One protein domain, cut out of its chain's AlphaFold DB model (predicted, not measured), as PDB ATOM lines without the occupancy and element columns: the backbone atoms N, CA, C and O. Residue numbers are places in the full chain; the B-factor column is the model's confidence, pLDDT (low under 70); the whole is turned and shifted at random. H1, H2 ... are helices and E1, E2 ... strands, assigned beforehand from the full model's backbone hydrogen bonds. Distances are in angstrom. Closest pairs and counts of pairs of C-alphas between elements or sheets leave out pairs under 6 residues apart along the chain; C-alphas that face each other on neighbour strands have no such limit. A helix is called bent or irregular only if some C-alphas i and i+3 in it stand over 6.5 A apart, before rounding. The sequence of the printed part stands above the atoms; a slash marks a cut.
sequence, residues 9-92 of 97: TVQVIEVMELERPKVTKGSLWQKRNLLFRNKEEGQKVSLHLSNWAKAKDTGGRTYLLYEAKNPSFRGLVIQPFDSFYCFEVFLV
ATOM      1  N   THR A   9     283.650 257.985 140.902       94.12
ATOM      2  CA  THR A   9     282.196 258.128 140.974       94.12
ATOM      3  C   THR A   9     281.575 257.577 139.698       94.12
ATOM      4  O   THR A   9     282.010 257.906 138.596       94.12
ATOM      5  N   VAL A  10     280.550 256.750 139.854       95.75
ATOM      6  CA  VAL A  10     279.756 256.180 138.773       95.75
ATOM      7  C   VAL A  10     278.293 256.556 138.956       95.75
ATOM      8  O   VAL A  10     277.809 256.679 140.081       95.75
ATOM      9  N   GLN A  11     277.576 256.703 137.852       97.00
ATOM     10  CA  GLN A  11     276.137 256.900 137.830       97.00
ATOM     11  C   GLN A  11     275.449 255.640 137.324       97.00
ATOM     12  O   GLN A  11     275.826 255.107 136.281       97.00
ATOM     13  N   VAL A  12     274.415 255.181 138.028       96.88
ATOM     14  CA  VAL A  12     273.560 254.086 137.558       96.88
ATOM     15  C   VAL A  12     272.737 254.567 136.366       96.88
ATOM     16  O   VAL A  12     271.977 255.528 136.470       96.88
ATOM     17  N   ILE A  13     272.870 253.893 135.228       97.06
ATOM     18  CA  ILE A  13     272.172 254.239 133.980       97.06
ATOM     19  C   ILE A  13     271.009 253.292 133.670       97.06
ATOM     20  O   ILE A  13     270.084 253.676 132.955       97.06
ATOM     21  N   GLU A  14     271.036 252.083 134.228       96.31
ATOM     22  CA  GLU A  14     270.058 251.022 133.983       96.31
ATOM     23  C   GLU A  14     270.032 250.068 135.185       96.31
ATOM     24  O   GLU A  14     271.079 249.799 135.776       96.31
ATOM     25  N   VAL A  15     268.853 249.578 135.568       95.12
ATOM     26  CA  VAL A  15     268.668 248.638 136.685       95.12
ATOM     27  C   VAL A  15     267.958 247.401 136.144       95.12
ATOM     28  O   VAL A  15     266.836 247.505 135.660       95.12
ATOM     29  N   MET A  16     268.623 246.252 136.227       93.00
ATOM     30  CA  MET A  16     268.154 244.939 135.783       93.00
ATOM     31  C   MET A  16     267.765 244.117 137.013       93.00
ATOM     32  O   MET A  16     268.600 243.419 137.578       93.00
ATOM     33  N   GLU A  17     266.528 244.276 137.487       89.50
ATOM     34  CA  GLU A  17     265.963 243.502 138.615       89.50
ATOM     35  C   GLU A  17     266.781 243.546 139.927       89.50
ATOM     36  O   GLU A  17     266.601 242.726 140.827       89.50
ATOM     37  N   LEU A  18     267.701 244.507 140.079       88.81
ATOM     38  CA  LEU A  18     268.443 244.687 141.322       88.81
ATOM     39  C   LEU A  18     267.562 245.382 142.360       88.81
ATOM     40  O   LEU A  18     267.512 246.608 142.450       88.81
ATOM     41  N   GLU A  19     266.899 244.577 143.181       83.44
ATOM     42  CA  GLU A  19     266.062 245.032 144.292       83.44
ATOM     43  C   GLU A  19     266.914 245.451 145.501       83.44
ATOM     44  O   GLU A  19     266.925 244.807 146.551       83.44
ATOM     45  N   ARG A  20     267.670 246.547 145.359       84.62
ATOM     46  CA  ARG A  20     268.438 247.146 146.459       84.62
ATOM     47  C   ARG A  20     267.990 248.582 146.732       84.62
ATOM     48  O   ARG A  20     268.011 249.408 145.816       84.62
ATOM     49  N   PRO A  21     267.661 248.932 147.993       83.25
ATOM     50  CA  PRO A  21     267.360 250.308 148.361       83.25
ATOM     51  C   PRO A  21     268.447 251.276 147.887       83.25
ATOM     52  O   PRO A  21     269.640 251.014 148.043       83.25
ATOM     53  N   LYS A  22     268.013 252.416 147.337       87.56
ATOM     54  CA  LYS A  22     268.855 253.504 146.810       87.56
ATOM     55  C   LYS A  22     269.628 253.193 145.515       87.56
ATOM     56  O   LYS A  22     270.223 254.113 144.957       87.56
ATOM     57  N   VAL A  23     269.595 251.961 144.990       92.31
ATOM     58  CA  VAL A  23     270.117 251.662 143.643       92.31
ATOM     59  C   VAL A  23     269.026 251.959 142.618       92.31
ATOM     60  O   VAL A  23     268.236 251.104 142.239       92.31
ATOM     61  N   THR A  24     268.964 253.212 142.184       93.69
ATOM     62  CA  THR A  24     268.002 253.683 141.179       93.69
ATOM     63  C   THR A  24     268.729 254.302 139.994       93.69
ATOM     64  O   THR A  24     269.868 254.759 140.119       93.69
ATOM     65  N   LYS A  25     268.079 254.350 138.827       94.62
ATOM     66  CA  LYS A  25     268.611 255.100 137.681       94.62
ATOM     67  C   LYS A  25     268.864 256.557 138.089       94.62
ATOM     68  O   LYS A  25     267.993 257.203 138.662       94.62
ATOM     69  N   GLY A  26     270.062 257.054 137.804       93.88
ATOM     70  CA  GLY A  26     270.539 258.383 138.185       93.88
ATOM     71  C   GLY A  26     271.291 258.438 139.518       93.88
ATOM     72  O   GLY A  26     272.009 259.413 139.738       93.88
ATOM     73  N   SER A  27     271.192 257.409 140.370       94.75
ATOM     74  CA  SER A  27     271.932 257.363 141.640       94.75
ATOM     75  C   SER A  27     273.447 257.339 141.409       94.75
ATOM     76  O   SER A  27     273.941 256.715 140.463       94.75
ATOM     77  N   LEU A  28     274.179 258.042 142.275       95.50
ATOM     78  CA  LEU A  28     275.631 258.183 142.213       95.50
ATOM     79  C   LEU A  28     276.299 257.320 143.273       95.50
ATOM     80  O   LEU A  28     275.900 257.314 144.433       95.50
ATOM     81  N   TRP A  29     277.349 256.619 142.872       95.19
ATOM     82  CA  TRP A  29     278.042 255.649 143.703       95.19
ATOM     83  C   TRP A  29     279.547 255.823 143.570       95.19
ATOM     84  O   TRP A  29     280.050 256.108 142.490       95.19
ATOM     85  N   GLN A  30     280.285 255.644 144.657       94.31
ATOM     86  CA  GLN A  30     281.731 255.789 144.683       94.31
ATOM     87  C   GLN A  30     282.401 254.438 144.910       94.31
ATOM     88  O   GLN A  30     282.186 253.787 145.934       94.31
ATOM     89  N   LYS A  31     283.252 254.051 143.959       91.88
ATOM     90  CA  LYS A  31     284.138 252.891 144.050       91.88
ATOM     91  C   LYS A  31     285.304 253.180 144.996       91.88
ATOM     92  O   LYS A  31     285.938 254.230 144.860       91.88
ATOM     93  N   ARG A  32     285.622 252.241 145.894       88.38
ATOM     94  CA  ARG A  32     286.745 252.352 146.844       88.38
ATOM     95  C   ARG A  32     287.682 251.142 146.811       88.38
ATOM     96  O   ARG A  32     288.406 250.950 145.833       88.38
ATOM     97  N   ASN A  33     287.696 250.359 147.889       90.12
ATOM     98  CA  ASN A  33     288.673 249.308 148.142       90.12
ATOM     99  C   ASN A  33     288.458 248.109 147.222       90.12
ATOM    100  O   ASN A  33     287.324 247.756 146.904       90.12
ATOM    101  N   LEU A  34     289.549 247.458 146.823       92.31
ATOM    102  CA  LEU A  34     289.471 246.145 146.193       92.31
ATOM    103  C   LEU A  34     289.011 245.122 147.238       92.31
ATOM    104  O   LEU A  34     289.644 244.996 148.282       92.31
ATOM    105  N   LEU A  35     287.940 244.387 146.943       92.25
ATOM    106  CA  LEU A  35     287.411 243.346 147.826       92.25
ATOM    107  C   LEU A  35     287.940 241.970 147.430       92.25
ATOM    108  O   LEU A  35     288.480 241.238 148.254       92.25
ATOM    109  N   PHE A  36     287.783 241.608 146.159       93.12
ATOM    110  CA  PHE A  36     288.219 240.320 145.630       93.12
ATOM    111  C   PHE A  36     288.360 240.374 144.107       93.12
ATOM    112  O   PHE A  36     288.027 241.366 143.453       93.12
ATOM    113  N   ARG A  37     288.849 239.277 143.530       93.94
ATOM    114  CA  ARG A  37     288.891 239.064 142.084       93.94
ATOM    115  C   ARG A  37     287.874 237.996 141.696       93.94
ATOM    116  O   ARG A  37     287.846 236.924 142.297       93.94
ATOM    117  N   ASN A  38     287.044 238.293 140.709       92.38
ATOM    118  CA  ASN A  38     286.114 237.337 140.132       92.38
ATOM    119  C   ASN A  38     286.840 236.410 139.140       92.38
ATOM    120  O   ASN A  38     287.919 236.740 138.640       92.38
ATOM    121  N   LYS A  39     286.253 235.245 138.848       92.81
ATOM    122  CA  LYS A  39     286.808 234.302 137.859       92.81
ATOM    123  C   LYS A  39     286.698 234.836 136.431       92.81
ATOM    124  O   LYS A  39     287.482 234.449 135.572       92.81
ATOM    125  N   GLU A  40     285.754 235.744 136.205       94.94
ATOM    126  CA  GLU A  40     285.426 236.305 134.901       94.94
ATOM    127  C   GLU A  40     285.366 237.835 134.936       94.94
ATOM    128  O   GLU A  40     285.219 238.457 135.994       94.94
ATOM    129  N   GLU A  41     285.483 238.443 133.760       96.31
ATOM    130  CA  GLU A  41     285.331 239.885 133.569       96.31
ATOM    131  C   GLU A  41     283.876 240.318 133.758       96.31
ATOM    132  O   GLU A  41     282.954 239.547 133.492       96.31
ATOM    133  N   GLY A  42     283.663 241.567 134.180       95.75
ATOM    134  CA  GLY A  42     282.336 242.075 134.538       95.75
ATOM    135  C   GLY A  42     281.296 241.897 133.432       95.75
ATOM    136  O   GLY A  42     280.148 241.568 133.717       95.75
ATOM    137  N   GLN A  43     281.697 242.024 132.164       95.81
ATOM    138  CA  GLN A  43     280.799 241.781 131.038       95.81
ATOM    139  C   GLN A  43     280.284 240.336 131.013       95.81
ATOM    140  O   GLN A  43     279.086 240.132 130.849       95.81
ATOM    141  N   LYS A  44     281.146 239.336 131.223       96.38
ATOM    142  CA  LYS A  44     280.731 237.923 131.263       96.38
ATOM    143  C   LYS A  44     279.890 237.626 132.496       96.38
ATOM    144  O   LYS A  44     278.844 237.002 132.386       96.38
ATOM    145  N   VAL A  45     280.286 238.176 133.644       94.31
ATOM    146  CA  VAL A  45     279.529 238.054 134.898       94.31
ATOM    147  C   VAL A  45     278.093 238.558 134.720       94.31
ATOM    148  O   VAL A  45     277.162 237.891 135.161       94.31
ATOM    149  N   SER A  46     277.886 239.676 134.012       93.69
ATOM    150  CA  SER A  46     276.541 240.222 133.762       93.69
ATOM    151  C   SER A  46     275.618 239.298 132.958       93.69
ATOM    152  O   SER A  46     274.404 239.396 133.103       93.69
ATOM    153  N   LEU A  47     276.164 238.374 132.158       94.12
ATOM    154  CA  LEU A  47     275.373 237.394 131.401       94.12
ATOM    155  C   LEU A  47     274.828 236.268 132.293       94.12
ATOM    156  O   LEU A  47     273.893 235.572 131.906       94.12
ATOM    157  N   HIS A  48     275.421 236.082 133.472       92.31
ATOM    158  CA  HIS A  48     275.071 235.032 134.430       92.31
ATOM    159  C   HIS A  48     274.293 235.558 135.641       92.31
ATOM    160  O   HIS A  48     273.890 234.776 136.503       92.31
ATOM    161  N   LEU A  49     274.087 236.875 135.726       90.88
ATOM    162  CA  LEU A  49     273.334 237.522 136.791       90.88
ATOM    163  C   LEU A  49     271.959 237.946 136.281       90.88
ATOM    164  O   LEU A  49     271.854 238.644 135.277       90.88
ATOM    165  N   SER A  50     270.917 237.588 137.026       89.00
ATOM    166  CA  SER A  50     269.566 238.109 136.799       89.00
ATOM    167  C   SER A  50     269.350 239.469 137.467       89.00
ATOM    168  O   SER A  50     268.594 240.280 136.956       89.00
ATOM    169  N   ASN A  51     270.050 239.746 138.574       92.44
ATOM    170  CA  ASN A  51     269.829 240.912 139.427       92.44
ATOM    171  C   ASN A  51     271.078 241.806 139.538       92.44
ATOM    172  O   ASN A  51     271.970 241.587 140.364       92.44
ATOM    173  N   TRP A  52     271.151 242.844 138.712       95.69
ATOM    174  CA  TRP A  52     272.276 243.778 138.690       95.69
ATOM    175  C   TRP A  52     271.883 245.163 138.164       95.69
ATOM    176  O   TRP A  52     270.772 245.393 137.708       95.69
ATOM    177  N   ALA A  53     272.783 246.134 138.247       97.31
ATOM    178  CA  ALA A  53     272.595 247.459 137.672       97.31
ATOM    179  C   ALA A  53     273.818 247.876 136.861       97.31
ATOM    180  O   ALA A  53     274.963 247.595 137.222       97.31
ATOM    181  N   LYS A  54     273.577 248.561 135.749       97.38
ATOM    182  CA  LYS A  54     274.621 249.119 134.900       97.38
ATOM    183  C   LYS A  54     274.944 250.523 135.372       97.38
ATOM    184  O   LYS A  54     274.045 251.350 135.530       97.38
ATOM    185  N   ALA A  55     276.225 250.821 135.522       97.25
ATOM    186  CA  ALA A  55     276.696 252.155 135.851       97.25
ATOM    187  C   ALA A  55     277.771 252.632 134.870       97.25
ATOM    188  O   ALA A  55     278.414 251.824 134.196       97.25
ATOM    189  N   LYS A  56     277.960 253.947 134.778       97.38
ATOM    190  CA  LYS A  56     279.029 254.571 133.995       97.38
ATOM    191  C   LYS A  56     279.748 255.645 134.796       97.38
ATOM    192  O   LYS A  56     279.103 256.363 135.554       97.38
ATOM    193  N   ASP A  57     281.058 255.759 134.627       94.88
ATOM    194  CA  ASP A  57     281.806 256.922 135.114       94.88
ATOM    195  C   ASP A  57     281.771 258.085 134.105       94.88
ATOM    196  O   ASP A  57     281.206 257.980 133.011       94.88
ATOM    197  N   THR A  58     282.389 259.209 134.470       91.19
ATOM    198  CA  THR A  58     282.527 260.391 133.602       91.19
ATOM    199  C   THR A  58     283.438 260.158 132.396       91.19
ATOM    200  O   THR A  58     283.333 260.883 131.411       91.19
ATOM    201  N   GLY A  59     284.305 259.141 132.445       91.19
ATOM    202  CA  GLY A  59     285.140 258.703 131.327       91.19
ATOM    203  C   GLY A  59     284.414 257.777 130.345       91.19
ATOM    204  O   GLY A  59     285.007 257.344 129.361       91.19
ATOM    205  N   GLY A  60     283.142 257.452 130.599       93.56
ATOM    206  CA  GLY A  60     282.341 256.550 129.775       93.56
ATOM    207  C   GLY A  60     282.604 255.062 130.024       93.56
ATOM    208  O   GLY A  60     281.991 254.215 129.361       93.56
ATOM    209  N   ARG A  61     283.462 254.712 130.990       95.75
ATOM    210  CA  ARG A  61     283.724 253.322 131.357       95.75
ATOM    211  C   ARG A  61     282.485 252.728 132.009       95.75
ATOM    212  O   ARG A  61     281.829 253.361 132.833       95.75
ATOM    213  N   THR A  62     282.158 251.501 131.614       97.19
ATOM    214  CA  THR A  62     280.950 250.804 132.066       97.19
ATOM    215  C   THR A  62     281.266 249.849 133.210       97.19
ATOM    216  O   THR A  62     282.272 249.138 133.198       97.19
ATOM    217  N   TYR A  63     280.374 249.832 134.191       97.19
ATOM    218  CA  TYR A  63     280.480 249.068 135.418       97.19
ATOM    219  C   TYR A  63     279.208 248.267 135.674       97.19
ATOM    220  O   TYR A  63     278.105 248.650 135.280       97.19
ATOM    221  N   LEU A  64     279.399 247.161 136.376       96.81
ATOM    222  CA  LEU A  64     278.398 246.237 136.870       96.81
ATOM    223  C   LEU A  64     278.259 246.434 138.385       96.81
ATOM    224  O   LEU A  64     279.245 246.276 139.103       96.81
ATOM    225  N   LEU A  65     277.059 246.760 138.864       96.69
ATOM    226  CA  LEU A  65     276.677 246.793 140.280       96.69
ATOM    227  C   LEU A  65     275.839 245.558 140.604       96.69
ATOM    228  O   LEU A  65     274.850 245.321 139.919       96.69
ATOM    229  N   TYR A  66     276.193 244.778 141.621       95.62
ATOM    230  CA  TYR A  66     275.453 243.553 141.953       95.62
ATOM    231  C   TYR A  66     275.712 243.070 143.380       95.62
ATOM    232  O   TYR A  66     276.698 243.453 144.012       95.62
ATOM    233  N   GLU A  67     274.838 242.196 143.881       93.44
ATOM    234  CA  GLU A  67     275.050 241.499 145.150       93.44
ATOM    235  C   GLU A  67     276.055 240.360 144.989       93.44
ATOM    236  O   GLU A  67     275.759 239.319 144.395       93.44
ATOM    237  N   ALA A  68     277.241 240.519 145.573       90.62
ATOM    238  CA  ALA A  68     278.208 239.441 145.641       90.62
ATOM    239  C   ALA A  68     277.754 238.374 146.648       90.62
ATOM    240  O   ALA A  68     277.525 238.649 147.828       90.62
ATOM    241  N   LYS A  69     277.705 237.124 146.182       82.25
ATOM    242  CA  LYS A  69     277.560 235.916 147.009       82.25
ATOM    243  C   LYS A  69     278.895 235.166 147.073       82.25
ATOM    244  O   LYS A  69     278.984 234.007 146.681       82.25
ATOM    245  N   ASN A  70     279.954 235.848 147.506       74.62
ATOM    246  CA  ASN A  70     281.294 235.271 147.612       74.62
ATOM    247  C   ASN A  70     281.558 234.823 149.067       74.62
ATOM    248  O   ASN A  70     281.154 235.530 149.993       74.62
ATOM    249  N   PRO A  71     282.239 233.688 149.319       74.62
ATOM    250  CA  PRO A  71     282.704 233.341 150.664       74.62
ATOM    251  C   PRO A  71     283.490 234.462 151.360       74.62
ATOM    252  O   PRO A  71     283.357 234.636 152.568       74.62
ATOM    253  N   SER A  72     284.272 235.242 150.607       75.38
ATOM    254  CA  SER A  72     285.123 236.314 151.137       75.38
ATOM    255  C   SER A  72     284.394 237.639 151.376       75.38
ATOM    256  O   SER A  72     284.920 238.490 152.086       75.38
ATOM    257  N   PHE A  73     283.210 237.843 150.786       83.56
ATOM    258  CA  PHE A  73     282.430 239.069 150.959       83.56
ATOM    259  C   PHE A  73     280.963 238.864 150.569       83.56
ATOM    260  O   PHE A  73     280.661 238.304 149.510       83.56
ATOM    261  N   ARG A  74     280.052 239.389 151.397       84.31
ATOM    262  CA  ARG A  74     278.612 239.440 151.120       84.31
ATOM    263  C   ARG A  74     278.137 240.887 151.121       84.31
ATOM    264  O   ARG A  74     278.261 241.570 152.134       84.31
ATOM    265  N   GLY A  75     277.563 241.324 150.006       90.38
ATOM    266  CA  GLY A  75     276.990 242.658 149.864       90.38
ATOM    267  C   GLY A  75     277.134 243.221 148.456       90.38
ATOM    268  O   GLY A  75     277.614 242.545 147.544       90.38
ATOM    269  N   LEU A  76     276.741 244.485 148.306       94.31
ATOM    270  CA  LEU A  76     276.801 245.198 147.037       94.31
ATOM    271  C   LEU A  76     278.254 245.479 146.651       94.31
ATOM    272  O   LEU A  76     279.025 246.032 147.438       94.31
ATOM    273  N   VAL A  77     278.607 245.126 145.421       95.38
ATOM    274  CA  VAL A  77     279.926 245.379 144.843       95.38
ATOM    275  C   VAL A  77     279.803 246.053 143.488       95.38
ATOM    276  O   VAL A  77     278.749 246.028 142.850       95.38
ATOM    277  N   ILE A  78     280.916 246.626 143.039       96.38
ATOM    278  CA  ILE A  78     281.066 247.166 141.693       96.38
ATOM    279  C   ILE A  78     282.236 246.509 140.963       96.38
ATOM    280  O   ILE A  78     283.326 246.354 141.515       96.38
ATOM    281  N   GLN A  79     282.030 246.153 139.700       96.50
ATOM    282  CA  GLN A  79     283.040 245.549 138.837       96.50
ATOM    283  C   GLN A  79     283.048 246.255 137.471       96.50
ATOM    284  O   GLN A  79     282.002 246.333 136.830       96.50
ATOM    285  N   PRO A  80     284.185 246.783 136.987       96.56
ATOM    286  CA  PRO A  80     284.279 247.255 135.607       96.56
ATOM    287  C   PRO A  80     284.008 246.116 134.615       96.56
ATOM    288  O   PRO A  80     284.425 244.981 134.850       96.56
ATOM    289  N   PHE A  81     283.346 246.410 133.495       96.69
ATOM    290  CA  PHE A  81     283.003 245.390 132.492       96.69
ATOM    291  C   PHE A  81     284.237 244.678 131.924       96.69
ATOM    292  O   PHE A  81     284.197 243.474 131.696       96.69
ATOM    293  N   ASP A  82     285.327 245.419 131.771       95.75
ATOM    294  CA  ASP A  82     286.627 245.015 131.234       95.75
ATOM    295  C   ASP A  82     287.608 244.539 132.322       95.75
ATOM    296  O   ASP A  82     288.824 244.565 132.139       95.75
ATOM    297  N   SER A  83     287.120 244.192 133.516       95.56
ATOM    298  CA  SER A  83     287.985 243.845 134.643       95.56
ATOM    299  C   SER A  83     287.469 242.663 135.442       95.56
ATOM    300  O   SER A  83     286.267 242.452 135.582       95.56
ATOM    301  N   PHE A  84     288.403 241.930 136.044       96.06
ATOM    302  CA  PHE A  84     288.138 240.868 137.013       96.06
ATOM    303  C   PHE A  84     288.009 241.398 138.449       96.06
ATOM    304  O   PHE A  84     287.656 240.651 139.356       96.06
ATOM    305  N   TYR A  85     288.365 242.659 138.700       94.56
ATOM    306  CA  TYR A  85     288.459 243.204 140.050       94.56
ATOM    307  C   TYR A  85     287.107 243.716 140.550       94.56
ATOM    308  O   TYR A  85     286.468 244.541 139.898       94.56
ATOM    309  N   CYS A  86     286.698 243.236 141.724       94.38
ATOM    310  CA  CYS A  86     285.470 243.633 142.401       94.38
ATOM    311  C   CYS A  86     285.802 244.557 143.563       94.38
ATOM    312  O   CYS A  86     286.660 244.252 144.395       94.38
ATOM    313  N   PHE A  87     285.107 245.682 143.620       94.62
ATOM    314  CA  PHE A  87     285.383 246.751 144.559       94.62
ATOM    315  C   PHE A  87     284.187 247.017 145.457       94.62
ATOM    316  O   PHE A  87     283.033 246.764 145.104       94.62
ATOM    317  N   GLU A  88     284.498 247.592 146.604       93.12
ATOM    318  CA  GLU A  88     283.529 248.181 147.503       93.12
ATOM    319  C   GLU A  88     282.891 249.410 146.856       93.12
ATOM    320  O   GLU A  88     283.554 250.166 146.126       93.12
ATOM    321  N   VAL A  89     281.604 249.616 147.132       93.88
ATOM    322  CA  VAL A  89     280.847 250.731 146.583       93.88
ATOM    323  C   VAL A  89     279.933 251.361 147.629       93.88
ATOM    324  O   VAL A  89     279.244 250.670 148.375       93.88
ATOM    325  N   PHE A  90     279.919 252.691 147.662       93.12
ATOM    326  CA  PHE A  90     279.102 253.476 148.584       93.12
ATOM    327  C   PHE A  90     278.238 254.463 147.824       93.12
ATOM    328  O   PHE A  90     278.697 255.057 146.849       93.12
ATOM    329  N   LEU A  91     277.009 254.666 148.284       93.38
ATOM    330  CA  LEU A  91     276.165 255.718 147.745       93.38
ATOM    331  C   LEU A  91     276.804 257.078 148.043       93.38
ATOM    332  O   LEU A  91     277.188 257.358 149.178       93.38
ATOM    333  N   VAL A  92     276.890 257.924 147.023       90.94
ATOM    334  CA  VAL A  92     277.194 259.340 147.194       90.94
ATOM    335  C   VAL A  92     275.879 260.010 147.566       90.94
ATOM    336  O   VAL A  92     275.087 260.380 146.702       90.94
TER     337      VAL A  92
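AT A GLANCE: This is residues 9 to 92 of the 97 residues of an uncharacterized protein of Deltaproteobacteria bacterium RBG_13_43_22 (UniProt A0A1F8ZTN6). This is a small closed barrel of six strands, four of them bent, with one short helix, H1, packed on its outside over E4. Round the ring run E1, E2, E6, E5, E4, E3 and back to E1, each pair of neighbours antiparallel; E3 to E6 form a meander, each strand the antiparallel neighbour of the one before. The printed part has 84 residues, with E1, E2, H1, E3, E4, E5 and E6 in that order, and is mostly strand. It is compact and rounded, with a radius of gyration of the C-alphas of 11.3 A and spans of 29 by 26 by 23 A.

HOW THE PARTS SIT: E1, residues 9 to 16, forms a hairpin with E2, residues 28 to 37; N 10 and O 29 are 2.8 A apart, within hydrogen-bond range, as are the pairs below. H1, residues 42 to 48, is on the barrel, outside it, at a height over the sheet of 8.9 A. The closest C-alphas of H1 and E4, residues 62 to 70, are those of Gly 42 and Leu 64, 6.2 A apart. H1 has 1 of 3 O i to N i+4 pairs within range, and 4 of 4 O i to N i+3 pairs. E3, residues 52 to 57, is antiparallel to E1 (N 11 and O 56, 2.8 A) and forms a hairpin with E4 (N 53 and O 65, 2.8 A). E5, residues 73 to 80, forms hairpins with E4 (N 64 and O 79, 2.8 A) and with E6, residues 85 to 91 (N 87 and O 78, 2.8 A). E6 is also antiparallel to E2 (N 30 and O 90, 2.8 A).

IN THESE COORDINATES: E1 begins at C-alpha 9 (282.196, 258.128, 140.974), is 20.0 A long and bends by 61 degrees at residue 13. E2, 23.3 A, bends by 74 degrees at residue 33; H1 is 10.1 A long and E3 16.6 A. E4, 22.0 A, bends by 68 degrees at residue 67, and E5, 17.5 A, by 82 degrees at residue 76. E6, 19.2 A, ends at C-alpha 91 (276.165, 255.718, 147.745).

THE WHOLE: The two C-alphas farthest apart, those of Gly 59 and Pro 71, are 32.0 A apart. The printed part has no cut. The link from E1 to E2, 11 residues, is long; the others are tight. No printed residue is under 70 in pLDDT.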